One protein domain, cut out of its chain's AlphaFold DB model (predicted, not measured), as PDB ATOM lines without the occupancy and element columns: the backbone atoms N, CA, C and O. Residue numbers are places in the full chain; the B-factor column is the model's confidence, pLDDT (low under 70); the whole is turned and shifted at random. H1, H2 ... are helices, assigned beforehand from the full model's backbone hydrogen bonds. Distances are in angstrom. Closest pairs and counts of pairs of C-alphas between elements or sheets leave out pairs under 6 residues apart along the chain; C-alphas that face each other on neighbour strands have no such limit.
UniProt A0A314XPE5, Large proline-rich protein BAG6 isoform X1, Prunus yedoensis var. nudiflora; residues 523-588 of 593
ATOM      1  N   GLU A 523     176.357 133.276 126.191       63.41
ATOM      2  CA  GLU A 523     175.060 132.619 125.985       63.41
ATOM      3  C   GLU A 523     174.004 133.127 126.980       63.41
ATOM      4  O   GLU A 523     172.868 133.379 126.591       63.41
ATOM      5  N   VAL A 524     174.371 133.353 128.245       67.25
ATOM      6  CA  VAL A 524     173.464 133.913 129.261       67.25
ATOM      7  C   VAL A 524     173.073 135.357 128.935       67.25
ATOM      8  O   VAL A 524     171.890 135.683 129.003       67.25
ATOM      9  N   VAL A 525     174.009 136.211 128.500       65.12
ATOM     10  CA  VAL A 525     173.686 137.563 127.999       65.12
ATOM     11  C   VAL A 525     172.763 137.491 126.785       65.12
ATOM     12  O   VAL A 525     171.822 138.278 126.695       65.12
ATOM     13  N   GLN A 526     172.991 136.548 125.870       63.09
ATOM     14  CA  GLN A 526     172.159 136.392 124.680       63.09
ATOM     15  C   GLN A 526     170.761 135.851 125.019       63.09
ATOM     16  O   GLN A 526     169.781 136.336 124.468       63.09
ATOM     17  N   ARG A 527     170.630 134.930 125.984       64.00
ATOM     18  CA  ARG A 527     169.334 134.469 126.511       64.00
ATOM     19  C   ARG A 527     168.580 135.594 127.228       64.00
ATOM     20  O   ARG A 527     167.413 135.801 126.926       64.00
ATOM     21  N   ILE A 528     169.238 136.368 128.095       67.31
ATOM     22  CA  ILE A 528     168.633 137.527 128.786       67.31
ATOM     23  C   ILE A 528     168.246 138.640 127.795       67.31
ATOM     24  O   ILE A 528     167.256 139.329 128.011       67.31
ATOM     25  N   GLY A 529     168.994 138.811 126.700       62.59
ATOM     26  CA  GLY A 529     168.650 139.740 125.618       62.59
ATOM     27  C   GLY A 529     167.532 139.255 124.685       62.59
ATOM     28  O   GLY A 529     166.906 140.083 124.030       62.59
ATOM     29  N   ASN A 530     167.276 137.943 124.634       65.00
ATOM     30  CA  ASN A 530     166.263 137.310 123.781       65.00
ATOM     31  C   ASN A 530     164.968 136.933 124.534       65.00
ATOM     32  O   ASN A 530     164.037 136.418 123.914       65.00
ATOM     33  N   LEU A 531     164.896 137.139 125.853       58.91
ATOM     34  CA  LEU A 531     163.662 136.970 126.626       58.91
ATOM     35  C   LEU A 531     162.741 138.168 126.364       58.91
ATOM     36  O   LEU A 531     163.121 139.319 126.574       58.91
ATOM     37  N   ASN A 532     161.544 137.887 125.842       61.88
ATOM     38  CA  ASN A 532     160.714 138.890 125.166       61.88
ATOM     39  C   ASN A 532     160.053 139.919 126.103       61.88
ATOM     40  O   ASN A 532     159.586 140.947 125.613       61.88
ATOM     41  N   ALA A 533     160.056 139.699 127.422       70.75
ATOM     42  CA  ALA A 533     159.733 140.724 128.408       70.75
ATOM     43  C   ALA A 533     160.772 140.757 129.553       70.75
ATOM     44  O   ALA A 533     161.077 139.720 130.147       70.75
ATOM     45  N   PRO A 534     161.270 141.947 129.954       69.31
ATOM     46  CA  PRO A 534     162.066 142.109 131.176       69.31
ATOM     47  C   PRO A 534     161.345 141.645 132.452       69.31
ATOM     48  O   PRO A 534     162.000 141.226 133.408       69.31
ATOM     49  N   GLY A 535     160.006 141.673 132.445       74.75
ATOM     50  CA  GLY A 535     159.161 141.119 133.502       74.75
ATOM     51  C   GLY A 535     159.413 139.631 133.756       74.75
ATOM     52  O   GLY A 535     159.542 139.247 134.911       74.75
ATOM     53  N   ASP A 536     159.587 138.816 132.709       79.75
ATOM     54  CA  ASP A 536     159.792 137.362 132.835       79.75
ATOM     55  C   ASP A 536     161.099 137.040 133.580       79.75
ATOM     56  O   ASP A 536     161.146 136.179 134.458       79.75
ATOM     57  N   VAL A 537     162.170 137.778 133.254       79.00
ATOM     58  CA  VAL A 537     163.488 137.652 133.901       79.00
ATOM     59  C   VAL A 537     163.400 138.051 135.373       79.00
ATOM     60  O   VAL A 537     163.962 137.375 136.233       79.00
ATOM     61  N   PHE A 538     162.704 139.152 135.666       83.06
ATOM     62  CA  PHE A 538     162.539 139.642 137.029       83.06
ATOM     63  C   PHE A 538     161.671 138.695 137.871       83.06
ATOM     64  O   PHE A 538     162.084 138.326 138.969       83.06
ATOM     65  N   HIS A 539     160.544 138.224 137.328       81.69
ATOM     66  CA  HIS A 539     159.665 137.244 137.969       81.69
ATOM     67  C   HIS A 539     160.427 135.977 138.334       81.69
ATOM     68  O   HIS A 539     160.460 135.611 139.505       81.69
ATOM     69  N   ALA A 540     161.124 135.361 137.373       80.44
ATOM     70  CA  ALA A 540     161.884 134.138 137.616       80.44
ATOM     71  C   ALA A 540     162.933 134.306 138.733       80.44
ATOM     72  O   ALA A 540     163.106 133.405 139.554       80.44
ATOM     73  N   VAL A 541     163.612 135.460 138.813       83.69
ATOM     74  CA  VAL A 541     164.582 135.745 139.886       83.69
ATOM     75  C   VAL A 541     163.901 135.935 141.246       83.69
ATOM     76  O   VAL A 541     164.386 135.394 142.241       83.69
ATOM     77  N   VAL A 542     162.795 136.682 141.314       82.81
ATOM     78  CA  VAL A 542     162.053 136.918 142.568       82.81
ATOM     79  C   VAL A 542     161.412 135.621 143.076       82.81
ATOM     80  O   VAL A 542     161.493 135.322 144.265       82.81
ATOM     81  N   GLU A 543     160.853 134.817 142.177       81.56
ATOM     82  CA  GLU A 543     160.277 133.496 142.440       81.56
ATOM     83  C   GLU A 543     161.329 132.530 143.008       81.56
ATOM     84  O   GLU A 543     161.163 132.039 144.127       81.56
ATOM     85  N   ASN A 544     162.479 132.378 142.337       80.19
ATOM     86  CA  ASN A 544     163.604 131.576 142.842       80.19
ATOM     87  C   ASN A 544     164.096 132.070 144.217       80.19
ATOM     88  O   ASN A 544     164.446 131.264 145.078       80.19
ATOM     89  N   ALA A 545     164.117 133.385 144.463       80.12
ATOM     90  CA  ALA A 545     164.510 133.938 145.760       80.12
ATOM     91  C   ALA A 545     163.503 133.607 146.884       80.12
ATOM     92  O   ALA A 545     163.911 133.407 148.031       80.12
ATOM     93  N   VAL A 546     162.206 133.510 146.571       75.88
ATOM     94  CA  VAL A 546     161.162 133.092 147.522       75.88
ATOM     95  C   VAL A 546     161.209 131.583 147.781       75.88
ATOM     96  O   VAL A 546     161.111 131.176 148.942       75.88
ATOM     97  N   GLU A 547     161.445 130.759 146.757       72.00
ATOM     98  CA  GLU A 547     161.664 129.313 146.914       72.00
ATOM     99  C   GLU A 547     162.894 129.019 147.789       72.00
ATOM    100  O   GLU A 547     162.801 128.294 148.784       72.00
ATOM    101  N   LEU A 548     164.032 129.660 147.492       69.19
ATOM    102  CA  LEU A 548     165.272 129.550 148.271       69.19
ATOM    103  C   LEU A 548     165.132 130.073 149.710       69.19
ATOM    104  O   LEU A 548     165.881 129.649 150.591       69.19
ATOM    105  N   SER A 549     164.159 130.949 149.984       68.94
ATOM    106  CA  SER A 549     163.831 131.380 151.348       68.94
ATOM    107  C   SER A 549     163.144 130.284 152.184       68.94
ATOM    108  O   SER A 549     162.884 130.511 153.370       68.94
ATOM    109  N   GLY A 550     162.808 129.122 151.605       55.50
ATOM    110  CA  GLY A 550     162.259 127.958 152.313       55.50
ATOM    111  C   GLY A 550     160.874 128.173 152.935       55.50
ATOM    112  O   GLY A 550     160.402 127.346 153.719       55.50
ATOM    113  N   ARG A 551     160.206 129.290 152.621       54.38
ATOM    114  CA  ARG A 551     158.915 129.655 153.205       54.38
ATOM    115  C   ARG A 551     157.793 128.995 152.414       54.38
ATOM    116  O   ARG A 551     157.221 129.603 151.518       54.38
ATOM    117  N   VAL A 552     157.454 127.759 152.779       50.78
ATOM    118  CA  VAL A 552     156.238 127.082 152.298       50.78
ATOM    119  C   VAL A 552     155.032 127.973 152.630       50.78
ATOM    120  O   VAL A 552     154.702 128.162 153.799       50.78
ATOM    121  N   GLY A 553     154.432 128.589 151.608       57.19
ATOM    122  CA  GLY A 553     153.512 129.718 151.785       57.19
ATOM    123  C   GLY A 553     154.221 131.077 151.896       57.19
ATOM    124  O   GLY A 553     154.011 131.827 152.855       57.19
ATOM    125  N   GLY A 554     155.077 131.414 150.929       58.78
ATOM    126  CA  GLY A 554     155.515 132.790 150.690       58.78
ATOM    127  C   GLY A 554     154.333 133.681 150.273       58.78
ATOM    128  O   GLY A 554     153.326 133.167 149.782       58.78
ATOM    129  N   PRO A 555     154.401 135.007 150.479       64.81
ATOM    130  CA  PRO A 555     153.375 135.916 149.983       64.81
ATOM    131  C   PRO A 555     153.490 136.043 148.455       64.81
ATOM    132  O   PRO A 555     154.175 136.935 147.964       64.81
ATOM    133  N   GLN A 556     152.810 135.168 147.705       68.12
ATOM    134  CA  GLN A 556     152.731 135.263 146.238       68.12
ATOM    135  C   GLN A 556     152.227 136.651 145.804       68.12
ATOM    136  O   GLN A 556     152.758 137.244 144.879       68.12
ATOM    137  N   GLU A 557     151.300 137.224 146.575       66.50
ATOM    138  CA  GLU A 557     150.798 138.596 146.437       66.50
ATOM    139  C   GLU A 557     151.913 139.662 146.374       66.50
ATOM    140  O   GLU A 557     151.774 140.620 145.618       66.50
ATOM    141  N   LEU A 558     153.029 139.473 147.097       73.06
ATOM    142  CA  LEU A 558     154.202 140.360 147.068       73.06
ATOM    143  C   LEU A 558     155.096 140.102 145.844       73.06
ATOM    144  O   LEU A 558     155.683 141.044 145.318       73.06
ATOM    145  N   VAL A 559     155.198 138.850 145.383       79.38
ATOM    146  CA  VAL A 559     155.868 138.522 144.110       79.38
ATOM    147  C   VAL A 559     155.112 139.193 142.969       79.38
ATOM    148  O   VAL A 559     155.716 139.921 142.187       79.38
ATOM    149  N   ASP A 560     153.787 139.052 142.943       77.69
ATOM    150  CA  ASP A 560     152.938 139.723 141.969       77.69
ATOM    151  C   ASP A 560     153.008 141.257 142.101       77.69
ATOM    152  O   ASP A 560     153.013 141.952 141.093       77.69
ATOM    153  N   GLU A 561     153.031 141.821 143.317       78.69
ATOM    154  CA  GLU A 561     153.140 143.273 143.540       78.69
ATOM    155  C   GLU A 561     154.465 143.830 143.003       78.69
ATOM    156  O   GLU A 561     154.453 144.835 142.294       78.69
ATOM    157  N   LEU A 562     155.581 143.136 143.247       79.38
ATOM    158  CA  LEU A 562     156.885 143.477 142.677       79.38
ATOM    159  C   LEU A 562     156.898 143.322 141.147       79.38
ATOM    160  O   LEU A 562     157.418 144.188 140.448       79.38
ATOM    161  N   CYS A 563     156.319 142.245 140.610       80.81
ATOM    162  CA  CYS A 563     156.349 141.950 139.172       80.81
ATOM    163  C   CYS A 563     155.319 142.743 138.350       80.81
ATOM    164  O   CYS A 563     155.447 142.821 137.130       80.81
ATOM    165  N   ARG A 564     154.330 143.379 138.997       79.94
ATOM    166  CA  ARG A 564     153.456 144.396 138.383       79.94
ATOM    167  C   ARG A 564     154.199 145.703 138.081       79.94
ATOM    168  O   ARG A 564     153.687 146.498 137.291       79.94
ATOM    169  N   ASP A 565     155.374 145.942 138.671       82.88
ATOM    170  CA  ASP A 565     156.194 147.113 138.357       82.88
ATOM    171  C   ASP A 565     157.052 146.877 137.098       82.88
ATOM    172  O   ASP A 565     158.182 146.371 137.088       82.88
ATOM    173  N   ASP A 566     156.452 147.296 135.990       79.38
ATOM    174  CA  ASP A 566     157.017 147.359 134.648       79.38
ATOM    175  C   ASP A 566     158.286 148.243 134.571       79.38
ATOM    176  O   ASP A 566     159.118 148.070 133.684       79.38
ATOM    177  N   GLY A 567     158.465 149.199 135.490       82.94
ATOM    178  CA  GLY A 567     159.668 150.026 135.602       82.94
ATOM    179  C   GLY A 567     160.793 149.305 136.343       82.94
ATOM    180  O   GLY A 567     161.907 149.214 135.826       82.94
ATOM    181  N   LEU A 568     160.486 148.739 137.513       86.12
ATOM    182  CA  LEU A 568     161.425 147.998 138.361       86.12
ATOM    183  C   LEU A 568     162.037 146.795 137.632       86.12
ATOM    184  O   LEU A 568     163.249 146.585 137.682       86.12
ATOM    185  N   SER A 569     161.214 146.027 136.914       85.75
ATOM    186  CA  SER A 569     161.670 144.875 136.125       85.75
ATOM    187  C   SER A 569     162.615 145.279 134.983       85.75
ATOM    188  O   SER A 569     163.642 144.631 134.766       85.75
ATOM    189  N   ARG A 570     162.336 146.395 134.292       83.25
ATOM    190  CA  ARG A 570     163.224 146.961 133.258       83.25
ATOM    191  C   ARG A 570     164.532 147.482 133.852       83.25
ATOM    192  O   ARG A 570     165.593 147.153 133.327       83.25
ATOM    193  N   GLU A 571     164.479 148.234 134.954       86.38
ATOM    194  CA  GLU A 571     165.674 148.734 135.645       86.38
ATOM    195  C   GLU A 571     166.553 147.578 136.150       86.38
ATOM    196  O   GLU A 571     167.767 147.585 135.934       86.38
ATOM    197  N   TYR A 572     165.950 146.537 136.734       85.69
ATOM    198  CA  TYR A 572     166.664 145.338 137.166       85.69
ATOM    199  C   TYR A 572     167.387 144.647 136.001       85.69
ATOM    200  O   TYR A 572     168.588 144.380 136.096       85.69
ATOM    201  N   VAL A 573     166.697 144.389 134.884       84.56
ATOM    202  CA  VAL A 573     167.304 143.737 133.709       84.56
ATOM    203  C   VAL A 573     168.379 144.620 133.070       84.56
ATOM    204  O   VAL A 573     169.422 144.108 132.660       84.56
ATOM    205  N   GLU A 574     168.203 145.942 133.042       85.00
ATOM    206  CA  GLU A 574     169.249 146.872 132.612       85.00
ATOM    207  C   GLU A 574     170.499 146.817 133.510       85.00
ATOM    208  O   GLU A 574     171.627 146.796 133.006       85.00
ATOM    209  N   ILE A 575     170.329 146.791 134.837       88.75
ATOM    210  CA  ILE A 575     171.432 146.669 135.802       88.75
ATOM    211  C   ILE A 575     172.134 145.314 135.640       88.75
ATOM    212  O   ILE A 575     173.366 145.271 135.589       88.75
ATOM    213  N   LEU A 576     171.369 144.230 135.484       85.31
ATOM    214  CA  LEU A 576     171.869 142.873 135.267       85.31
ATOM    215  C   LEU A 576     172.685 142.774 133.967       85.31
ATOM    216  O   LEU A 576     173.825 142.308 133.993       85.31
ATOM    217  N   GLN A 577     172.167 143.287 132.845       81.94
ATOM    218  CA  GLN A 577     172.909 143.339 131.579       81.94
ATOM    219  C   GLN A 577     174.203 144.159 131.701       81.94
ATOM    220  O   GLN A 577     175.241 143.749 131.176       81.94
ATOM    221  N   ARG A 578     174.172 145.302 132.403       84.25
ATOM    222  CA  ARG A 578     175.370 146.122 132.652       84.25
ATOM    223  C   ARG A 578     176.399 145.390 133.512       84.25
ATOM    224  O   ARG A 578     177.591 145.523 133.246       84.25
ATOM    225  N   ASP A 579     175.978 144.620 134.515       84.06
ATOM    226  CA  ASP A 579     176.914 143.892 135.373       84.06
ATOM    227  C   ASP A 579     177.541 142.679 134.680       84.06
ATOM    228  O   ASP A 579     178.755 142.497 134.765       84.06
ATOM    229  N   ILE A 580     176.765 141.896 133.920       82.56
ATOM    230  CA  ILE A 580     177.324 140.751 133.186       82.56
ATOM    231  C   ILE A 580     178.282 141.231 132.082       82.56
ATOM    232  O   ILE A 580     179.357 140.649 131.931       82.56
ATOM    233  N   ARG A 581     177.977 142.340 131.380       81.31
ATOM    234  CA  ARG A 581     178.924 142.964 130.429       81.31
ATOM    235  C   ARG A 581     180.228 143.385 131.111       81.31
ATOM    236  O   ARG A 581     181.288 142.998 130.636       81.31
ATOM    237  N   ARG A 582     180.174 144.055 132.273       81.94
ATOM    238  CA  ARG A 582     181.387 144.402 133.047       81.94
ATOM    239  C   ARG A 582     182.216 143.181 133.450       81.94
ATOM    240  O   ARG A 582     183.440 143.260 133.429       81.94
ATOM    241  N   ARG A 583     181.583 142.062 133.826       78.56
ATOM    242  CA  ARG A 583     182.292 140.812 134.175       78.56
ATOM    243  C   ARG A 583     182.965 140.182 132.953       78.56
ATOM    244  O   ARG A 583     184.115 139.765 133.043       78.56
ATOM    245  N   LEU A 584     182.279 140.166 131.812       75.62
ATOM    246  CA  LEU A 584     182.818 139.680 130.540       75.62
ATOM    247  C   LEU A 584     184.012 140.532 130.064       75.62
ATOM    248  O   LEU A 584     185.072 139.998 129.740       75.62
ATOM    249  N   GLU A 585     183.861 141.858 130.080       73.94
ATOM    250  CA  GLU A 585     184.911 142.819 129.726       73.94
ATOM    251  C   GLU A 585     186.102 142.734 130.693       73.94
ATOM    252  O   GLU A 585     187.250 142.685 130.249       73.94
ATOM    253  N   GLY A 586     185.847 142.633 132.002       61.31
ATOM    254  CA  GLY A 586     186.878 142.483 133.033       61.31
ATOM    255  C   GLY A 586     187.734 141.228 132.851       61.31
ATOM    256  O   GLY A 586     188.961 141.314 132.917       61.31
ATOM    257  N   ASN A 587     187.115 140.088 132.530       55.19
ATOM    258  CA  ASN A 587     187.842 138.847 132.253       55.19
ATOM    259  C   ASN A 587     188.714 138.949 130.984       55.19
ATOM    260  O   ASN A 587     189.798 138.370 130.941       55.19
ATOM    261  N   SER A 588     188.306 139.734 129.976       53.84
ATOM    262  CA  SER A 588     189.102 139.934 128.747       53.84
ATOM    263  C   SER A 588     190.422 140.694 128.966       53.84
ATOM    264  O   SER A 588     191.320 140.639 128.125       53.84
TER     265      SER A 588
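Overview. This is residues 523 to 588 of the 593 residues of the protein "Large proline-rich protein BAG6 isoform X1" of Prunus yedoensis var. nudiflora (UniProt A0A314XPE5). Two arms meet at a corner as a wide V: the long helix H4 is one arm, with the short helix H1 side by side with part of it, and the helical hairpin of H2 and H3 is the other. The first residues of H2 and of H4 make the corner, and residues 547 to 553 stick out at the far end of the hairpin. The printed part has 66 residues with four named helices, H1, H2, H3 and H4 along the chain, and no named strand: all helix. It is loose, with a radius of gyration of the C-alphas of 13.6 A, and elongated, spanning 43 by 25 by 16 A.

Arrangement. Start at H4, residues 566 to 588, the longest helix. With its residues 566 to 573 alone it touches residues 534 to 538 of H2, residues 534 to 548; look at Gly 535 and Ser 569, whose C-alphas are the closest, 5.2 A apart. The two lines are about perpendicular, at 84 degrees. Farther along, H4 touches H1, residues 523 to 530, with residues 577 to 581 alone; the closest C-alphas, of Val 525 and Gln 577, are 6.8 A apart, and the tilt is shallow, 30 degrees, opposite ways. H2 forms a hairpin with H3, residues 556 to 563, at a shallow tilt of 35.0 degrees, only just short of steep, opposite ways; their closest C-alphas, of His 539 and Cys 563, are 5.9 A apart. H1 and H3 are apart. Every O i to N i+4 pair is within hydrogen-bond range in H1, H2 and H3, and 18 of 19 are in H4.

Along the chain. Find C-alpha 566 at (157.017, 147.359, 134.648); from there H4 runs 33.5 A to C-alpha 588 at (189.102, 139.934, 128.747). H2 runs 21.5 A from C-alpha 534 at (162.066, 142.109, 131.176). H1 measures 10.2 A and H3 10.4 A.

Size, cuts and confidence. The C-alphas farthest apart, of Gly 553 and Ser 588, are 43.6 A apart. The printed part has no cut; the links H1 to H2 and H3 to H4 are tight, and H2 to H3 is short. Look for pLDDT under 70 at residues 523 to 532, 534, 548 to 557 and 586 to 588.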